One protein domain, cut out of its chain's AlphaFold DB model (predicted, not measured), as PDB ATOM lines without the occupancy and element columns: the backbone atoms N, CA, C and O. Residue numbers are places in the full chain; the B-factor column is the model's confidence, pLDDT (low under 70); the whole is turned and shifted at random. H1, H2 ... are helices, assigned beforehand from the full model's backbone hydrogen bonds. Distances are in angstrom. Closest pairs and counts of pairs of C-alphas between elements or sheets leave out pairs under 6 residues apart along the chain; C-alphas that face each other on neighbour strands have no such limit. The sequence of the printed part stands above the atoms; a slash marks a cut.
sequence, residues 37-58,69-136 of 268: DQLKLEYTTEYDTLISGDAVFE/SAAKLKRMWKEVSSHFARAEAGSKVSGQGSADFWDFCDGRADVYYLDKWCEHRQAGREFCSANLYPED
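This is residues 37 to 58 and 69 to 136 of the 268 residues of an uncharacterized protein of Phytophthora nicotianae (UniProt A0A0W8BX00). A long helix, H2, is crossed near its middle by a shorter helix, H4, which stands at the core of a loose-limbed group of five helices. H1 reaches H4 with its last residues alone and is apart from H2, the small helix H3 packs on the later part of H2, and H5 folds back from the end of H4 toward H2. Residues 37 to 45, which belong to H1, residues 69 to 75, of which 70 to 75 belong to H2, and the loop of residues 93 to 98 stick out from this body. The printed part has 90 residues with five named helices, in the order H1, H2, H3, H4, H5, and no named strand; the class is all helix. It is only just compact, close to loose, with a radius of gyration of the C-alphas of 14.2 A and spans of 47 by 39 by 23 A.

H2, residues 70 to 91, is the longest helix. H4, residues 109 to 121, touches it about perpendicular at 79 degrees, by residues 80 to 84 of H2 and 110 to 115 of H4; the closest C-alphas, of Phe 84 and Val 111, are 5.4 A apart. H3, residues 101 to 104, touches residues 87 to 91 of H2, the closest C-alphas being those of Ala 87 and Phe 104 at 4.8 A. H4 is the hub, touching three helices. H1, residues 37 to 51, touches H4 with residues 50 to 51 alone, and the closest C-alphas, of Leu 50 and Lys 116, are 6.7 A apart. These two run opposite ways at a steep tilt of 69.7 degrees, only just short of about perpendicular. H5, residues 124 to 129, touches H4 only at the corner, with the C-alphas of Cys 118 and Gly 124 closest at 3.9 A. H5 and H2 are close but not clearly touching, with the C-alphas of Ser 81 and Cys 128 closest at 7.1 A. H1 is apart from H2, H3 and H5. In H1, H2, H4 and H5 every O i to N i+4 pair is within hydrogen-bond range; H3 is too short for such a pair.

H2 measures 30.9 A from C-alpha 70 to C-alpha 91, at (121.593, 123.806, 136.684). H1 measures 20.9 A and begins at C-alpha 37, at (87.525, 128.055, 152.190). H4 measures 18.1 A, H5 8.4 A and H3 5.5 A. H5 ends at C-alpha 129, at (115.175, 117.805, 148.507).

The C-alphas farthest apart, of Asp 37 and Gly 95, are 46.9 A apart. Residues 59 to 68 are not printed, and C-alphas 58 and 69 stand 26.9 A apart across this cut, which lies in the link from H1 to H2. Of the links that are printed whole, H3 to H4 and H4 to H5 are tight and H2 to H3 is short. The mean pLDDT of the printed part is 71.5; 41 residues are under 70, among them 37 to 54, 94 to 99 and 126 to 136.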
ATOM      1  N   ASP A  37      87.642 126.865 153.035       64.00
ATOM      2  CA  ASP A  37      87.525 128.055 152.190       64.00
ATOM      3  C   ASP A  37      88.733 128.995 152.336       64.00
ATOM      4  O   ASP A  37      89.113 129.643 151.365       64.00
ATOM      5  N   GLN A  38      89.378 129.033 153.508       64.44
ATOM      6  CA  GLN A  38      90.639 129.758 153.708       64.44
ATOM      7  C   GLN A  38      91.803 129.060 153.006       64.44
ATOM      8  O   GLN A  38      92.555 129.727 152.302       64.44
ATOM      9  N   LEU A  39      91.890 127.730 153.120       66.00
ATOM     10  CA  LEU A  39      92.887 126.922 152.405       66.00
ATOM     11  C   LEU A  39      92.742 127.067 150.890       66.00
ATOM     12  O   LEU A  39      93.721 127.251 150.179       66.00
ATOM     13  N   LYS A  40      91.505 127.032 150.380       64.94
ATOM     14  CA  LYS A  40      91.239 127.255 148.955       64.94
ATOM     15  C   LYS A  40      91.631 128.654 148.508       64.94
ATOM     16  O   LYS A  40      92.194 128.792 147.430       64.94
ATOM     17  N   LEU A  41      91.318 129.676 149.305       65.88
ATOM     18  CA  LEU A  41      91.608 131.057 148.942       65.88
ATOM     19  C   LEU A  41      93.117 131.316 148.884       65.88
ATOM     20  O   LEU A  41      93.578 131.902 147.909       65.88
ATOM     21  N   GLU A  42      93.881 130.845 149.871       66.62
ATOM     22  CA  GLU A  42      95.349 130.914 149.861       66.62
ATOM     23  C   GLU A  42      95.933 130.095 148.710       66.62
ATOM     24  O   GLU A  42      96.703 130.645 147.930       66.62
ATOM     25  N   TYR A  43      95.480 128.852 148.506       64.00
ATOM     26  CA  TYR A  43      95.888 128.041 147.357       64.00
ATOM     27  C   TYR A  43      95.701 128.798 146.036       64.00
ATOM     28  O   TYR A  43      96.630 128.874 145.243       64.00
ATOM     29  N   THR A  44      94.540 129.428 145.818       60.28
ATOM     30  CA  THR A  44      94.297 130.215 144.597       60.28
ATOM     31  C   THR A  44      95.140 131.487 144.515       60.28
ATOM     32  O   THR A  44      95.605 131.833 143.436       60.28
ATOM     33  N   THR A  45      95.390 132.177 145.633       65.19
ATOM     34  CA  THR A  45      96.146 133.442 145.613       65.19
ATOM     35  C   THR A  45      97.647 133.232 145.481       65.19
ATOM     36  O   THR A  45      98.295 133.994 144.768       65.19
ATOM     37  N   GLU A  46      98.212 132.203 146.108       64.81
ATOM     38  CA  GLU A  46      99.618 131.835 145.926       64.81
ATOM     39  C   GLU A  46      99.885 131.331 144.508       64.81
ATOM     40  O   GLU A  46     100.860 131.749 143.880       64.81
ATOM     41  N   TYR A  47      98.985 130.499 143.979       62.19
ATOM     42  CA  TYR A  47      99.068 129.977 142.617       62.19
ATOM     43  C   TYR A  47      98.996 131.109 141.577       62.19
ATOM     44  O   TYR A  47      99.874 131.209 140.722       62.19
ATOM     45  N   ASP A  48      98.033 132.029 141.704       64.06
ATOM     46  CA  ASP A  48      97.917 133.195 140.815       64.06
ATOM     47  C   ASP A  48      99.121 134.147 140.940       64.06
ATOM     48  O   ASP A  48      99.575 134.716 139.945       64.06
ATOM     49  N   THR A  49      99.691 134.310 142.138       68.00
ATOM     50  CA  THR A  49     100.877 135.161 142.349       68.00
ATOM     51  C   THR A  49     102.124 134.588 141.670       68.00
ATOM     52  O   THR A  49     102.921 135.346 141.122       68.00
ATOM     53  N   LEU A  50     102.288 133.262 141.679       65.81
ATOM     54  CA  LEU A  50     103.409 132.565 141.039       65.81
ATOM     55  C   LEU A  50     103.332 132.579 139.506       65.81
ATOM     56  O   LEU A  50     104.361 132.617 138.838       65.81
ATOM     57  N   ILE A  51     102.116 132.540 138.960       66.69
ATOM     58  CA  ILE A  51     101.853 132.327 137.532       66.69
ATOM     59  C   ILE A  51     101.688 133.641 136.762       66.69
ATOM     60  O   ILE A  51     102.106 133.738 135.612       66.69
ATOM     61  N   SER A  52     101.123 134.677 137.389       59.06
ATOM     62  CA  SER A  52     100.687 135.914 136.712       59.06
ATOM     63  C   SER A  52     101.788 136.780 136.081       59.06
ATOM     64  O   SER A  52     101.465 137.730 135.367       59.06
ATOM     65  N   GLY A  53     103.070 136.494 136.328       60.22
ATOM     66  CA  GLY A  53     104.193 137.306 135.847       60.22
ATOM     67  C   GLY A  53     105.052 136.688 134.740       60.22
ATOM     68  O   GLY A  53     105.900 137.400 134.202       60.22
ATOM     69  N   ASP A  54     104.880 135.404 134.413       69.69
ATOM     70  CA  ASP A  54     105.822 134.661 133.565       69.69
ATOM     71  C   ASP A  54     105.165 134.170 132.263       69.69
ATOM     72  O   ASP A  54     104.115 133.525 132.277       69.69
ATOM     73  N   ALA A  55     105.804 134.468 131.125       77.06
ATOM     74  CA  ALA A  55     105.311 134.143 129.785       77.06
ATOM     75  C   ALA A  55     105.131 132.632 129.558       77.06
ATOM     76  O   ALA A  55     104.342 132.229 128.708       77.06
ATOM     77  N   VAL A  56     105.820 131.785 130.336       77.38
ATOM     78  CA  VAL A  56     105.654 130.322 130.290       77.38
ATOM     79  C   VAL A  56     104.222 129.890 130.643       77.38
ATOM     80  O   VAL A  56     103.791 128.818 130.215       77.38
ATOM     81  N   PHE A  57     103.467 130.711 131.383       78.75
ATOM     82  CA  PHE A  57     102.132 130.357 131.864       78.75
ATOM     83  C   PHE A  57     100.980 131.218 131.314       78.75
ATOM     84  O   PHE A  57      99.856 131.082 131.793       78.75
ATOM     85  N   GLU A  58     101.218 132.068 130.308       74.69
ATOM     86  CA  GLU A  58     100.226 133.028 129.778       74.69
ATOM     87  C   GLU A  58      98.910 132.363 129.310       74.69
ATOM     88  O   GLU A  58      97.832 132.940 129.463       74.69
ATOM     89  N   SER A  69      92.465 111.365 141.135       72.88
ATOM     90  CA  SER A  69      92.537 110.415 142.246       72.88
ATOM     91  C   SER A  69      93.864 110.562 142.996       72.88
ATOM     92  O   SER A  69      94.875 110.928 142.395       72.88
ATOM     93  N   ALA A  70      93.894 110.202 144.281       62.03
ATOM     94  CA  ALA A  70      95.117 110.223 145.090       62.03
ATOM     95  C   ALA A  70      96.261 109.420 144.441       62.03
ATOM     96  O   ALA A  70      97.391 109.892 144.355       62.03
ATOM     97  N   ALA A  71      95.955 108.248 143.872       69.50
ATOM     98  CA  ALA A  71      96.929 107.436 143.142       69.50
ATOM     99  C   ALA A  71      97.494 108.148 141.898       69.50
ATOM    100  O   ALA A  71      98.670 107.991 141.566       69.50
ATOM    101  N   LYS A  72      96.669 108.939 141.198       77.50
ATOM    102  CA  LYS A  72      97.128 109.753 140.067       77.50
ATOM    103  C   LYS A  72      97.998 110.915 140.545       77.50
ATOM    104  O   LYS A  72      99.048 111.123 139.950       77.50
ATOM    105  N   LEU A  73      97.617 111.590 141.628       75.25
ATOM    106  CA  LEU A  73      98.409 112.667 142.231       75.25
ATOM    107  C   LEU A  73      99.778 112.171 142.712       75.25
ATOM    108  O   LEU A  73     100.784 112.783 142.378       75.25
ATOM    109  N   LYS A  74      99.846 111.015 143.388       75.38
ATOM    110  CA  LYS A  74     101.115 110.394 143.814       75.38
ATOM    111  C   LYS A  74     102.031 110.098 142.624       75.38
ATOM    112  O   LYS A  74     103.231 110.348 142.691       75.38
ATOM    113  N   ARG A  75     101.470 109.601 141.514       77.81
ATOM    114  CA  ARG A  75     102.230 109.349 140.279       77.81
ATOM    115  C   ARG A  75     102.722 110.644 139.633       77.81
ATOM    116  O   ARG A  75     103.890 110.715 139.276       77.81
ATOM    117  N   MET A  76     101.846 111.643 139.513       84.94
ATOM    118  CA  MET A  76     102.195 112.957 138.965       84.94
ATOM    119  C   MET A  76     103.289 113.625 139.799       84.94
ATOM    120  O   MET A  76     104.255 114.117 139.237       84.94
ATOM    121  N   TRP A  77     103.197 113.566 141.130       83.69
ATOM    122  CA  TRP A  77     104.235 114.085 142.016       83.69
ATOM    123  C   TRP A  77     105.578 113.384 141.806       83.69
ATOM    124  O   TRP A  77     106.572 114.073 141.613       83.69
ATOM    125  N   LYS A  78     105.614 112.039 141.781       82.75
ATOM    126  CA  LYS A  78     106.853 111.278 141.520       82.75
ATOM    127  C   LYS A  78     107.497 111.660 140.183       82.75
ATOM    128  O   LYS A  78     108.718 111.730 140.087       82.75
ATOM    129  N   GLU A  79     106.683 111.885 139.156       85.50
ATOM    130  CA  GLU A  79     107.159 112.324 137.844       85.50
ATOM    131  C   GLU A  79     107.758 113.737 137.921       85.50
ATOM    132  O   GLU A  79     108.933 113.924 137.608       85.50
ATOM    133  N   VAL A  80     106.987 114.714 138.407       86.56
ATOM    134  CA  VAL A  80     107.409 116.122 138.484       86.56
ATOM    135  C   VAL A  80     108.638 116.293 139.376       86.56
ATOM    136  O   VAL A  80     109.585 116.969 138.979       86.56
ATOM    137  N   SER A  81     108.678 115.646 140.543       81.44
ATOM    138  CA  SER A  81     109.806 115.747 141.474       81.44
ATOM    139  C   SER A  81     111.082 115.109 140.920       81.44
ATOM    140  O   SER A  81     112.169 115.658 141.093       81.44
ATOM    141  N   SER A  82     110.969 113.996 140.186       82.69
ATOM    142  CA  SER A  82     112.112 113.366 139.519       82.69
ATOM    143  C   SER A  82     112.687 114.255 138.414       82.69
ATOM    144  O   SER A  82     113.907 114.435 138.335       82.69
ATOM    145  N   HIS A  83     111.824 114.851 137.586       84.56
ATOM    146  CA  HIS A  83     112.250 115.795 136.555       84.56
ATOM    147  C   HIS A  83     112.856 117.067 137.159       84.56
ATOM    148  O   HIS A  83     113.891 117.526 136.680       84.56
ATOM    149  N   PHE A  84     112.284 117.576 138.249       84.38
ATOM    150  CA  PHE A  84     112.824 118.710 138.994       84.38
ATOM    151  C   PHE A  84     114.216 118.427 139.565       84.38
ATOM    152  O   PHE A  84     115.136 119.201 139.326       84.38
ATOM    153  N   ALA A  85     114.420 117.287 140.234       83.69
ATOM    154  CA  ALA A  85     115.731 116.906 140.764       83.69
ATOM    155  C   ALA A  85     116.795 116.798 139.658       83.69
ATOM    156  O   ALA A  85     117.952 117.179 139.846       83.69
ATOM    157  N   ARG A  86     116.403 116.308 138.474       85.56
ATOM    158  CA  ARG A  86     117.282 116.255 137.300       85.56
ATOM    159  C   ARG A  86     117.615 117.650 136.766       85.56
ATOM    160  O   ARG A  86     118.785 117.902 136.475       85.56
ATOM    161  N   ALA A  87     116.620 118.526 136.636       84.31
ATOM    162  CA  ALA A  87     116.810 119.906 136.194       84.31
ATOM    163  C   ALA A  87     117.716 120.678 137.168       84.31
ATOM    164  O   ALA A  87     118.661 121.346 136.753       84.31
ATOM    165  N   GLU A  88     117.506 120.489 138.471       83.69
ATOM    166  CA  GLU A  88     118.288 121.107 139.538       83.69
ATOM    167  C   GLU A  88     119.738 120.601 139.586       83.69
ATOM    168  O   GLU A  88     120.675 121.381 139.757       83.69
ATOM    169  N   ALA A  89     119.958 119.298 139.399       83.00
ATOM    170  CA  ALA A  89     121.307 118.761 139.268       83.00
ATOM    171  C   ALA A  89     122.018 119.332 138.029       83.00
ATOM    172  O   ALA A  89     123.209 119.632 138.104       83.00
ATOM    173  N   GLY A  90     121.289 119.505 136.920       80.56
ATOM    174  CA  GLY A  90     121.786 120.094 135.676       80.56
ATOM    175  C   GLY A  90     122.168 121.568 135.815       80.56
ATOM    176  O   GLY A  90     123.252 121.951 135.378       80.56
ATOM    177  N   SER A  91     121.338 122.371 136.487       81.06
ATOM    178  CA  SER A  91     121.593 123.806 136.684       81.06
ATOM    179  C   SER A  91     122.786 124.087 137.606       81.06
ATOM    180  O   SER A  91     123.450 125.114 137.476       81.06
ATOM    181  N   LYS A  92     123.111 123.154 138.515       76.69
ATOM    182  CA  LYS A  92     124.232 123.259 139.468       76.69
ATOM    183  C   LYS A  92     125.587 122.807 138.904       76.69
ATOM    184  O   LYS A  92     126.603 122.961 139.589       76.69
ATOM    185  N   VAL A  93     125.655 122.250 137.690       75.38
ATOM    186  CA  VAL A  93     126.933 121.838 137.080       75.38
ATOM    187  C   VAL A  93     127.769 123.079 136.736       75.38
ATOM    188  O   VAL A  93     127.407 123.879 135.874       75.38
ATOM    189  N   SER A  94     128.917 123.260 137.405       49.94
ATOM    190  CA  SER A  94     129.772 124.432 137.173       49.94
ATOM    191  C   SER A  94     130.374 124.401 135.762       49.94
ATOM    192  O   SER A  94     131.141 123.493 135.437       49.94
ATOM    193  N   GLY A  95     130.049 125.401 134.940       56.19
ATOM    194  CA  GLY A  95     130.485 125.510 133.540       56.19
ATOM    195  C   GLY A  95     129.444 126.154 132.615       56.19
ATOM    196  O   GLY A  95     129.809 126.685 131.573       56.19
ATOM    197  N   GLN A  96     128.175 126.187 133.033       54.88
ATOM    198  CA  GLN A  96     127.063 126.878 132.366       54.88
ATOM    199  C   GLN A  96     126.574 128.054 133.218       54.88
ATOM    200  O   GLN A  96     125.431 128.124 133.658       54.88
ATOM    201  N   GLY A  97     127.476 128.992 133.498       46.53
ATOM    202  CA  GLY A  97     127.155 130.206 134.248       46.53
ATOM    203  C   GLY A  97     126.371 131.214 133.407       46.53
ATOM    204  O   GLY A  97     126.950 132.231 133.052       46.53
ATOM    205  N   SER A  98     125.114 130.901 133.066       51.38
ATOM    206  CA  SER A  98     124.018 131.844 132.746       51.38
ATOM    207  C   SER A  98     122.746 131.164 132.197       51.38
ATOM    208  O   SER A  98     121.890 131.877 131.679       51.38
ATOM    209  N   ALA A  99     122.633 129.830 132.190       59.53
ATOM    210  CA  ALA A  99     121.452 129.178 131.616       59.53
ATOM    211  C   ALA A  99     120.242 129.369 132.543       59.53
ATOM    212  O   ALA A  99     120.354 129.140 133.751       59.53
ATOM    213  N   ASP A 100     119.123 129.825 131.981       77.12
ATOM    214  CA  ASP A 100     117.864 129.971 132.711       77.12
ATOM    215  C   ASP A 100     117.427 128.586 133.216       77.12
ATOM    216  O   ASP A 100     117.638 127.581 132.531       77.12
ATOM    217  N   PHE A 101     116.831 128.494 134.409       83.12
ATOM    218  CA  PHE A 101     116.375 127.207 134.949       83.12
ATOM    219  C   PHE A 101     115.392 126.518 133.987       83.12
ATOM    220  O   PHE A 101     115.387 125.289 133.862       83.12
ATOM    221  N   TRP A 102     114.621 127.318 133.243       86.00
ATOM    222  CA  TRP A 102     113.740 126.858 132.174       86.00
ATOM    223  C   TRP A 102     114.435 125.954 131.142       86.00
ATOM    224  O   TRP A 102     113.866 124.934 130.746       86.00
ATOM    225  N   ASP A 103     115.687 126.243 130.771       86.06
ATOM    226  CA  ASP A 103     116.440 125.460 129.780       86.06
ATOM    227  C   ASP A 103     116.689 124.013 130.246       86.06
ATOM    228  O   ASP A 103     116.863 123.101 129.434       86.06
ATOM    229  N   PHE A 104     116.669 123.778 131.561       84.62
ATOM    230  CA  PHE A 104     116.826 122.457 132.170       84.62
ATOM    231  C   PHE A 104     115.493 121.734 132.402       84.62
ATOM    232  O   PHE A 104     115.496 120.547 132.735       84.62
ATOM    233  N   CYS A 105     114.363 122.421 132.211       84.88
ATOM    234  CA  CYS A 105     113.028 121.868 132.416       84.88
ATOM    235  C   CYS A 105     112.532 121.024 131.230       84.88
ATOM    236  O   CYS A 105     111.473 120.422 131.340       84.88
ATOM    237  N   ASP A 106     113.249 120.957 130.100       85.31
ATOM    238  CA  ASP A 106     112.841 120.165 128.917       85.31
ATOM    239  C   ASP A 106     111.423 120.531 128.409       85.31
ATOM    240  O   ASP A 106     110.618 119.677 128.039       85.31
ATOM    241  N   GLY A 107     111.073 121.823 128.472       85.00
ATOM    242  CA  GLY A 107     109.749 122.336 128.094       85.00
ATOM    243  C   GLY A 107     108.613 122.001 129.074       85.00
ATOM    244  O   GLY A 107     107.444 122.234 128.763       85.00
ATOM    245  N   ARG A 108     108.922 121.452 130.254       87.00
ATOM    246  CA  ARG A 108     107.946 121.079 131.288       87.00
ATOM    247  C   ARG A 108     107.607 122.266 132.194       87.00
ATOM    248  O   ARG A 108     108.306 122.544 133.170       87.00
ATOM    249  N   ALA A 109     106.497 122.940 131.893       84.75
ATOM    250  CA  ALA A 109     105.970 124.052 132.694       84.75
ATOM    251  C   ALA A 109     105.666 123.661 134.154       84.75
ATOM    252  O   ALA A 109     105.833 124.470 135.055       84.75
ATOM    253  N   ASP A 110     105.283 122.412 134.414       85.69
ATOM    254  CA  ASP A 110     105.044 121.880 135.759       85.69
ATOM    255  C   ASP A 110     106.323 121.758 136.606       85.69
ATOM    256  O   ASP A 110     106.292 121.995 137.813       85.69
ATOM    257  N   VAL A 111     107.459 121.450 135.980       87.19
ATOM    258  CA  VAL A 111     108.777 121.407 136.641       87.19
ATOM    259  C   VAL A 111     109.285 122.817 136.931       87.19
ATOM    260  O   VAL A 111     109.795 123.082 138.019       87.19
ATOM    261  N   TYR A 112     109.093 123.732 135.983       86.12
ATOM    262  CA  TYR A 112     109.432 125.144 136.146       86.12
ATOM    263  C   TYR A 112     108.564 125.828 137.209       86.12
ATOM    264  O   TYR A 112     109.064 126.584 138.040       86.12
ATOM    265  N   TYR A 113     107.273 125.494 137.253       85.38
ATOM    266  CA  TYR A 113     106.371 125.930 138.313       85.38
ATOM    267  C   TYR A 113     106.868 125.483 139.692       85.38
ATOM    268  O   TYR A 113     106.860 126.280 140.629       85.38
ATOM    269  N   LEU A 114     107.329 124.233 139.825       84.75
ATOM    270  CA  LEU A 114     107.857 123.734 141.096       84.75
ATOM    271  C   LEU A 114     109.091 124.529 141.549       84.75
ATOM    272  O   LEU A 114     109.201 124.847 142.728       84.75
ATOM    273  N   ASP A 115     109.965 124.929 140.623       85.00
ATOM    274  CA  ASP A 115     111.110 125.795 140.922       85.00
ATOM    275  C   ASP A 115     110.687 127.169 141.454       85.00
ATOM    276  O   ASP A 115     111.133 127.579 142.528       85.00
ATOM    277  N   LYS A 116     109.746 127.834 140.772       82.75
ATOM    278  CA  LYS A 116     109.189 129.122 141.217       82.75
ATOM    279  C   LYS A 116     108.475 129.017 142.555       82.75
ATOM    280  O   LYS A 116     108.642 129.882 143.415       82.75
ATOM    281  N   TRP A 117     107.734 127.935 142.770       82.00
ATOM    282  CA  TRP A 117     107.099 127.653 144.050       82.00
ATOM    283  C   TRP A 117     108.139 127.484 145.168       82.00
ATOM    284  O   TRP A 117     107.989 128.064 146.245       82.00
ATOM    285  N   CYS A 118     109.239 126.772 144.902       79.44
ATOM    286  CA  CYS A 118     110.333 126.619 145.855       79.44
ATOM    287  C   CYS A 118     111.031 127.949 146.188       79.44
ATOM    288  O   CYS A 118     111.364 128.175 147.354       79.44
ATOM    289  N   GLU A 119     111.243 128.822 145.196       78.31
ATOM    290  CA  GLU A 119     111.795 130.174 145.385       78.31
ATOM    291  C   GLU A 119     110.868 131.052 146.236       78.31
ATOM    292  O   GLU A 119     111.327 131.752 147.140       78.31
ATOM    293  N   HIS A 120     109.559 130.975 145.988       75.56
ATOM    294  CA  HIS A 120     108.552 131.741 146.718       75.56
ATOM    295  C   HIS A 120     108.424 131.305 148.184       75.56
ATOM    296  O   HIS A 120     108.378 132.151 149.075       75.56
ATOM    297  N   ARG A 121     108.415 129.992 148.453       69.44
ATOM    298  CA  ARG A 121     108.231 129.434 149.805       69.44
ATOM    299  C   ARG A 121     109.501 129.398 150.660       69.44
ATOM    300  O   ARG A 121     109.395 129.027 151.821       69.44
ATOM    301  N   GLN A 122     110.670 129.788 150.132       60.84
ATOM    302  CA  GLN A 122     112.007 129.828 150.775       60.84
ATOM    303  C   GLN A 122     112.531 128.484 151.339       60.84
ATOM    304  O   GLN A 122     113.693 128.156 151.121       60.84
ATOM    305  N   ALA A 123     111.687 127.668 151.976       60.84
ATOM    306  CA  ALA A 123     111.930 126.292 152.414       60.84
ATOM    307  C   ALA A 123     111.452 125.238 151.391       60.84
ATOM    308  O   ALA A 123     111.579 124.036 151.615       60.84
ATOM    309  N   GLY A 124     110.908 125.648 150.240       64.81
ATOM    310  CA  GLY A 124     110.364 124.699 149.265       64.81
ATOM    311  C   GLY A 124     111.431 123.800 148.629       64.81
ATOM    312  O   GLY A 124     111.140 122.653 148.303       64.81
ATOM    313  N   ARG A 125     112.687 124.264 148.501       70.12
ATOM    314  CA  ARG A 125     113.797 123.393 148.064       70.12
ATOM    315  C   ARG A 125     114.156 122.365 149.130       70.12
ATOM    316  O   ARG A 125     114.440 121.227 148.784       70.12
ATOM    317  N   GLU A 126     114.099 122.727 150.411       66.19
ATOM    318  CA  GLU A 126     114.275 121.780 151.517       66.19
ATOM    319  C   GLU A 126     113.158 120.733 151.491       66.19
ATOM    320  O   GLU A 126     113.456 119.550 151.506       66.19
ATOM    321  N   PHE A 127     111.904 121.141 151.276       65.31
ATOM    322  CA  PHE A 127     110.762 120.238 151.095       65.31
ATOM    323  C   PHE A 127     110.922 119.271 149.904       65.31
ATOM    324  O   PHE A 127     110.674 118.073 150.031       65.31
ATOM    325  N   CYS A 128     111.371 119.760 148.744       64.12
ATOM    326  CA  CYS A 128     111.591 118.925 147.558       64.12
ATOM    327  C   CYS A 128     112.840 118.035 147.673       64.12
ATOM    328  O   CYS A 128     112.823 116.897 147.207       64.12
ATOM    329  N   SER A 129     113.912 118.533 148.296       58.31
ATOM    330  CA  SER A 129     115.175 117.805 148.507       58.31
ATOM    331  C   SER A 129     115.118 116.818 149.667       58.31
ATOM    332  O   SER A 129     115.863 115.838 149.660       58.31
ATOM    333  N   ALA A 130     114.203 117.032 150.620       53.25
ATOM    334  CA  ALA A 130     113.956 116.132 151.734       53.25
ATOM    335  C   ALA A 130     113.516 114.747 151.267       53.25
ATOM    336  O   ALA A 130     113.498 113.854 152.103       53.25
ATOM    337  N   ASN A 131     113.194 114.563 149.970       48.59
ATOM    338  CA  ASN A 131     112.677 113.316 149.419       48.59
ATOM    339  C   ASN A 131     111.657 112.785 150.420       48.59
ATOM    340  O   ASN A 131     111.919 111.798 151.088       48.59
ATOM    341  N   LEU A 132     110.555 113.521 150.613       43.41
ATOM    342  CA  LEU A 132     109.646 113.358 151.757       43.41
ATOM    343  C   LEU A 132     108.969 111.983 151.864       43.41
ATOM    344  O   LEU A 132     108.085 111.809 152.685       43.41
ATOM    345  N   TYR A 133     109.403 111.016 151.061       35.16
ATOM    346  CA  TYR A 133     109.606 109.655 151.525       35.16
ATOM    347  C   TYR A 133     110.970 109.156 150.995       35.16
ATOM    348  O   TYR A 133     111.103 108.974 149.776       35.16
ATOM    349  N   PRO A 134     111.980 108.864 151.847       36.66
ATOM    350  CA  PRO A 134     112.737 107.637 151.616       36.66
ATOM    351  C   PRO A 134     111.661 106.583 151.369       36.66
ATOM    352  O   PRO A 134     110.672 106.592 152.105       36.66
ATOM    353  N   GLU A 135     111.760 105.783 150.303       43.94
ATOM    354  CA  GLU A 135     110.888 104.608 150.211       43.94
ATOM    355  C   GLU A 135     111.052 103.911 151.584       43.94
ATOM    356  O   GLU A 135     112.147 103.466 151.923       43.94
ATOM    357  N   ASP A 136     110.010 104.030 152.414       46.38
ATOM    358  CA  ASP A 136     109.799 103.367 153.700       46.38
ATOM    359  C   ASP A 136     110.345 103.956 155.037       46.38
ATOM    360  O   ASP A 136     110.326 103.227 156.025       46.38
TER     361      ASP A 136